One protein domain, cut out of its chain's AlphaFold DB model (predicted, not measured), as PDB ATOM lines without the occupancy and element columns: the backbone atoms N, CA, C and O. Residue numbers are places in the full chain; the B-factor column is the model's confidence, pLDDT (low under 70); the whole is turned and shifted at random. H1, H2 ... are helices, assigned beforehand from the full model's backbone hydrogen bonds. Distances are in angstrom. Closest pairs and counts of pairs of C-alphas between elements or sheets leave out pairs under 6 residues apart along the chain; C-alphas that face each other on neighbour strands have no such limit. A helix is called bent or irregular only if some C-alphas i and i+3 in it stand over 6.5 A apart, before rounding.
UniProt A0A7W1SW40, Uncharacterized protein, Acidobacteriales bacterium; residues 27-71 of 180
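This is residues 27 to 71 of the 180 residues of an uncharacterized protein of Acidobacteriales bacterium (UniProt A0A7W1SW40). One long, nearly straight helix, H1, makes the longest axis, and at its far end the printed part turns and folds back into a small hook that ends in the very short helix H2. Residues 27 to 50 of H1 stick out as a free arm, with nothing beside them. The printed part has 45 residues, with two named helices in the order H1, H2 and no named strand; the class is all helix. The whole is extended, with a radius of gyration of the C-alphas of 16.5 A, and its outline is a rod with spans of 52 by 17 by 6 A.

H1 holds residues 27 to 61 and measures 51.2 A from its first C-alpha to its last. It begins at C-alpha 27 at (-45.222, -95.220, -5.123) and ends at C-alpha 61 at (-74.176, -117.260, 30.865). H2 holds residues 68 to 71 and ends at C-alpha 71 at (-60.746, -114.664, 29.220).

H1 and H2 are near each other, with no pair of C-alphas within 8 A but 7 pairs within 10 A. Residues 27 to 50, which belong to H1, stand free. In H1, which is not bent, every O i to N i+4 pair is within hydrogen-bond range. H2 is too short for such a pair, and its 1 pair of O i and N i+3 is within range.

The C-alphas of Gln 27 and Gly 64, the two farthest apart, are 51.6 A from each other. The printed part has no cut, and the link from H1 to H2, 6 residues, is short. The mean pLDDT of the printed part is 75.1, and 15 residues are under 70, among them residues 62 to 66.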
ATOM      1  N   GLN A  27     -43.772 -95.398  -4.991       87.56
ATOM      2  CA  GLN A  27     -45.222 -95.220  -5.123       87.56
ATOM      3  C   GLN A  27     -45.983 -96.538  -4.944       87.56
ATOM      4  O   GLN A  27     -47.034 -96.564  -4.300       87.56
ATOM      5  N   THR A  28     -45.444 -97.638  -5.470       91.88
ATOM      6  CA  THR A  28     -46.025 -98.975  -5.307       91.88
ATOM      7  C   THR A  28     -45.980 -99.432  -3.852       91.88
ATOM      8  O   THR A  28     -47.025 -99.785  -3.308       91.88
ATOM      9  N   ALA A  29     -44.828 -99.313  -3.186       88.00
ATOM     10  CA  ALA A  29     -44.691 -99.635  -1.765       88.00
ATOM     11  C   ALA A  29     -45.587 -98.752  -0.875       88.00
ATOM     12  O   ALA A  29     -46.169 -99.226   0.100       88.00
ATOM     13  N   HIS A  30     -45.743 -97.468  -1.216       84.00
ATOM     14  CA  HIS A  30     -46.631 -96.561  -0.491       84.00
ATOM     15  C   HIS A  30     -48.103 -96.971  -0.620       84.00
ATOM     16  O   HIS A  30     -48.821 -97.003   0.379       84.00
ATOM     17  N   ARG A  31     -48.549 -97.321  -1.833       91.94
ATOM     18  CA  ARG A  31     -49.908 -97.819  -2.081       91.94
ATOM     19  C   ARG A  31     -50.175 -99.108  -1.305       91.94
ATOM     20  O   ARG A  31     -51.196 -99.196  -0.629       91.94
ATOM     21  N   GLU A  32     -49.247-100.058  -1.353       95.06
ATOM     22  CA  GLU A  32     -49.358-101.327  -0.626       95.06
ATOM     23  C   GLU A  32     -49.407-101.105   0.892       95.06
ATOM     24  O   GLU A  32     -50.253-101.669   1.584       95.06
ATOM     25  N   LEU A  33     -48.581-100.196   1.421       81.44
ATOM     26  CA  LEU A  33     -48.632 -99.820   2.831       81.44
ATOM     27  C   LEU A  33     -50.000 -99.243   3.222       81.44
ATOM     28  O   LEU A  33     -50.532 -99.591   4.278       81.44
ATOM     29  N   LEU A  34     -50.575 -98.361   2.401       81.56
ATOM     30  CA  LEU A  34     -51.902 -97.797   2.663       81.56
ATOM     31  C   LEU A  34     -52.993 -98.873   2.640       81.56
ATOM     32  O   LEU A  34     -53.872 -98.865   3.505       81.56
ATOM     33  N   GLU A  35     -52.911 -99.820   1.707       91.00
ATOM     34  CA  GLU A  35     -53.828-100.953   1.640       91.00
ATOM     35  C   GLU A  35     -53.725-101.830   2.894       91.00
ATOM     36  O   GLU A  35     -54.732-102.086   3.556       91.00
ATOM     37  N   LEU A  36     -52.507-102.205   3.295       83.50
ATOM     38  CA  LEU A  36     -52.250-102.989   4.505       83.50
ATOM     39  C   LEU A  36     -52.733-102.275   5.771       83.50
ATOM     40  O   LEU A  36     -53.266-102.911   6.683       83.50
ATOM     41  N   LEU A  37     -52.592-100.948   5.850       70.31
ATOM     42  CA  LEU A  37     -53.140-100.159   6.956       70.31
ATOM     43  C   LEU A  37     -54.675-100.214   6.988       70.31
ATOM     44  O   LEU A  37     -55.250-100.336   8.074       70.31
ATOM     45  N   GLY A  38     -55.326-100.174   5.823       71.81
ATOM     46  CA  GLY A  38     -56.771-100.363   5.689       71.81
ATOM     47  C   GLY A  38     -57.215-101.765   6.117       71.81
ATOM     48  O   GLY A  38     -58.096-101.905   6.968       71.81
ATOM     49  N   GLN A  39     -56.546-102.804   5.615       84.81
ATOM     50  CA  GLN A  39     -56.799-104.197   5.995       84.81
ATOM     51  C   GLN A  39     -56.615-104.406   7.502       84.81
ATOM     52  O   GLN A  39     -57.459-105.012   8.164       84.81
ATOM     53  N   ARG A  40     -55.551-103.839   8.083       71.25
ATOM     54  CA  ARG A  40     -55.295-103.884   9.526       71.25
ATOM     55  C   ARG A  40     -56.436-103.252  10.320       71.25
ATOM     56  O   ARG A  40     -56.823-103.800  11.351       71.25
ATOM     57  N   ALA A  41     -56.964-102.114   9.871       61.53
ATOM     58  CA  ALA A  41     -58.097-101.467  10.526       61.53
ATOM     59  C   ALA A  41     -59.351-102.357  10.491       61.53
ATOM     60  O   ALA A  41     -60.001-102.544  11.521       61.53
ATOM     61  N   GLU A  42     -59.643-102.973   9.346       76.56
ATOM     62  CA  GLU A  42     -60.803-103.853   9.186       76.56
ATOM     63  C   GLU A  42     -60.684-105.136  10.026       76.56
ATOM     64  O   GLU A  42     -61.628-105.537  10.710       76.56
ATOM     65  N   VAL A  43     -59.499-105.750  10.067       80.25
ATOM     66  CA  VAL A  43     -59.226-106.913  10.924       80.25
ATOM     67  C   VAL A  43     -59.411-106.559  12.399       80.25
ATOM     68  O   VAL A  43     -60.082-107.286  13.134       80.25
ATOM     69  N   LEU A  44     -58.879-105.419  12.850       73.06
ATOM     70  CA  LEU A  44     -59.043-104.974  14.237       73.06
ATOM     71  C   LEU A  44     -60.507-104.691  14.590       73.06
ATOM     72  O   LEU A  44     -60.942-105.036  15.692       73.06
ATOM     73  N   LYS A  45     -61.286-104.135  13.657       68.25
ATOM     74  CA  LYS A  45     -62.732-103.933  13.819       68.25
ATOM     75  C   LYS A  45     -63.461-105.263  14.028       68.25
ATOM     76  O   LYS A  45     -64.252-105.377  14.969       68.25
ATOM     77  N   LYS A  46     -63.159-106.278  13.209       80.75
ATOM     78  CA  LYS A  46     -63.723-107.635  13.336       80.75
ATOM     79  C   LYS A  46     -63.347-108.288  14.666       80.75
ATOM     80  O   LYS A  46     -64.224-108.784  15.372       80.75
ATOM     81  N   ILE A  47     -62.072-108.212  15.059       76.94
ATOM     82  CA  ILE A  47     -61.593-108.714  16.359       76.94
ATOM     83  C   ILE A  47     -62.347-108.037  17.507       76.94
ATOM     84  O   ILE A  47     -62.810-108.707  18.428       76.94
ATOM     85  N   GLY A  48     -62.495-106.711  17.457       68.62
ATOM     86  CA  GLY A  48     -63.226-105.957  18.472       68.62
ATOM     87  C   GLY A  48     -64.695-106.371  18.572       68.62
ATOM     88  O   GLY A  48     -65.207-106.518  19.679       68.62
ATOM     89  N   ALA A  49     -65.366-106.591  17.438       72.31
ATOM     90  CA  ALA A  49     -66.746-107.072  17.407       72.31
ATOM     91  C   ALA A  49     -66.889-108.458  18.044       72.31
ATOM     92  O   ALA A  49     -67.727-108.633  18.924       72.31
ATOM     93  N   LEU A  50     -66.017-109.401  17.684       81.94
ATOM     94  CA  LEU A  50     -66.023-110.744  18.261       81.94
ATOM     95  C   LEU A  50     -65.785-110.718  19.773       81.94
ATOM     96  O   LEU A  50     -66.538-111.340  20.517       81.94
ATOM     97  N   LYS A  51     -64.809-109.938  20.257       76.12
ATOM     98  CA  LYS A  51     -64.574-109.783  21.703       76.12
ATOM     99  C   LYS A  51     -65.804-109.252  22.440       76.12
ATOM    100  O   LYS A  51     -66.083-109.721  23.539       76.12
ATOM    101  N   ARG A  52     -66.551-108.310  21.843       68.19
ATOM    102  CA  ARG A  52     -67.810-107.804  22.421       68.19
ATOM    103  C   ARG A  52     -68.877-108.881  22.488       68.19
ATOM    104  O   ARG A  52     -69.498-109.023  23.534       68.19
ATOM    105  N   THR A  53     -69.072-109.638  21.409       77.88
ATOM    106  CA  THR A  53     -70.031-110.746  21.398       77.88
ATOM    107  C   THR A  53     -69.706-111.736  22.506       77.88
ATOM    108  O   THR A  53     -70.580-112.070  23.294       77.88
ATOM    109  N   ILE A  54     -68.438-112.134  22.641       77.00
ATOM    110  CA  ILE A  54     -68.058-113.118  23.654       77.00
ATOM    111  C   ILE A  54     -68.173-112.546  25.079       77.00
ATOM    112  O   ILE A  54     -68.648-113.241  25.970       77.00
ATOM    113  N   ALA A  55     -67.823-111.275  25.303       68.50
ATOM    114  CA  ALA A  55     -68.058-110.615  26.591       68.50
ATOM    115  C   ALA A  55     -69.557-110.543  26.944       68.50
ATOM    116  O   ALA A  55     -69.934-110.761  28.092       68.50
ATOM    117  N   GLY A  56     -70.417-110.277  25.956       65.00
ATOM    118  CA  GLY A  56     -71.870-110.315  26.120       65.00
ATOM    119  C   GLY A  56     -72.365-111.710  26.502       65.00
ATOM    120  O   GLY A  56     -73.142-111.841  27.441       65.00
ATOM    121  N   LEU A  57     -71.850-112.753  25.847       79.62
ATOM    122  CA  LEU A  57     -72.154-114.142  26.201       79.62
ATOM    123  C   LEU A  57     -71.690-114.476  27.629       79.62
ATOM    124  O   LEU A  57     -72.456-115.058  28.387       79.62
ATOM    125  N   ALA A  58     -70.497-114.045  28.041       72.31
ATOM    126  CA  ALA A  58     -70.013-114.233  29.413       72.31
ATOM    127  C   ALA A  58     -70.921-113.560  30.459       72.31
ATOM    128  O   ALA A  58     -71.151-114.115  31.527       72.31
ATOM    129  N   CYS A  59     -71.467-112.382  30.145       66.81
ATOM    130  CA  CYS A  59     -72.412-111.679  31.016       66.81
ATOM    131  C   CYS A  59     -73.743-112.440  31.160       66.81
ATOM    132  O   CYS A  59     -74.299-112.507  32.251       66.81
ATOM    133  N   LEU A  60     -74.240-113.033  30.067       70.38
ATOM    134  CA  LEU A  60     -75.518-113.754  30.046       70.38
ATOM    135  C   LEU A  60     -75.437-115.145  30.684       70.38
ATOM    136  O   LEU A  60     -76.378-115.567  31.349       70.38
ATOM    137  N   PHE A  61     -74.331-115.857  30.468       74.81
ATOM    138  CA  PHE A  61     -74.176-117.260  30.865       74.81
ATOM    139  C   PHE A  61     -73.236-117.462  32.067       74.81
ATOM    140  O   PHE A  61     -73.098-118.581  32.555       74.81
ATOM    141  N   GLY A  62     -72.622-116.390  32.573       62.06
ATOM    142  CA  GLY A  62     -71.642-116.420  33.657       62.06
ATOM    143  C   GLY A  62     -70.209-116.684  33.175       62.06
ATOM    144  O   GLY A  62     -69.968-117.342  32.163       62.06
ATOM    145  N   GLU A  63     -69.223-116.177  33.924       59.19
ATOM    146  CA  GLU A  63     -67.799-116.247  33.545       59.19
ATOM    147  C   GLU A  63     -67.226-117.676  33.543       59.19
ATOM    148  O   GLU A  63     -66.247-117.936  32.848       59.19
ATOM    149  N   GLY A  64     -67.859-118.619  34.251       61.53
ATOM    150  CA  GLY A  64     -67.426-120.021  34.328       61.53
ATOM    151  C   GLY A  64     -67.593-120.825  33.032       61.53
ATOM    152  O   GLY A  64     -67.115-121.953  32.953       61.53
ATOM    153  N   VAL A  65     -68.257-120.262  32.017       66.44
ATOM    154  CA  VAL A  65     -68.454-120.902  30.703       66.44
ATOM    155  C   VAL A  65     -67.279-120.624  29.757       66.44
ATOM    156  O   VAL A  65     -67.101-121.322  28.758       66.44
ATOM    157  N   LEU A  66     -66.450-119.618  30.055       69.06
ATOM    158  CA  LEU A  66     -65.323-119.255  29.204       69.06
ATOM    159  C   LEU A  66     -64.028-119.904  29.702       69.06
ATOM    160  O   LEU A  66     -63.681-119.753  30.871       69.06
ATOM    161  N   PRO A  67     -63.249-120.553  28.818       75.81
ATOM    162  CA  PRO A  67     -61.928-121.036  29.190       75.81
ATOM    163  C   PRO A  67     -61.002-119.856  29.528       75.81
ATOM    164  O   PRO A  67     -61.068-118.796  28.900       75.81
ATOM    165  N   GLU A  68     -60.086-120.053  30.480       65.25
ATOM    166  CA  GLU A  68     -59.141-119.022  30.952       65.25
ATOM    167  C   GLU A  68     -58.319-118.400  29.804       65.25
ATOM    168  O   GLU A  68     -58.074-117.192  29.760       65.25
ATOM    169  N   SER A  69     -57.971-119.209  28.797       69.81
ATOM    170  CA  SER A  69     -57.283-118.763  27.579       69.81
ATOM    171  C   SER A  69     -58.084-117.736  26.773       69.81
ATOM    172  O   SER A  69     -57.504-116.853  26.143       69.81
ATOM    173  N   LEU A  70     -59.415-117.811  26.812       72.31
ATOM    174  CA  LEU A  70     -60.319-116.901  26.118       72.31
ATOM    175  C   LEU A  70     -60.611-115.650  26.959       72.31
ATOM    176  O   LEU A  70     -60.675-114.545  26.413       72.31
ATOM    177  N   LEU A  71     -60.676-115.792  28.289       65.06
ATOM    178  CA  LEU A  71     -60.746-114.664  29.220       65.06
ATOM    179  C   LEU A  71     -59.538-113.732  29.070       65.06
ATOM    180  O   LEU A  71     -59.721-112.517  29.022       65.06
TER     181      LEU A  71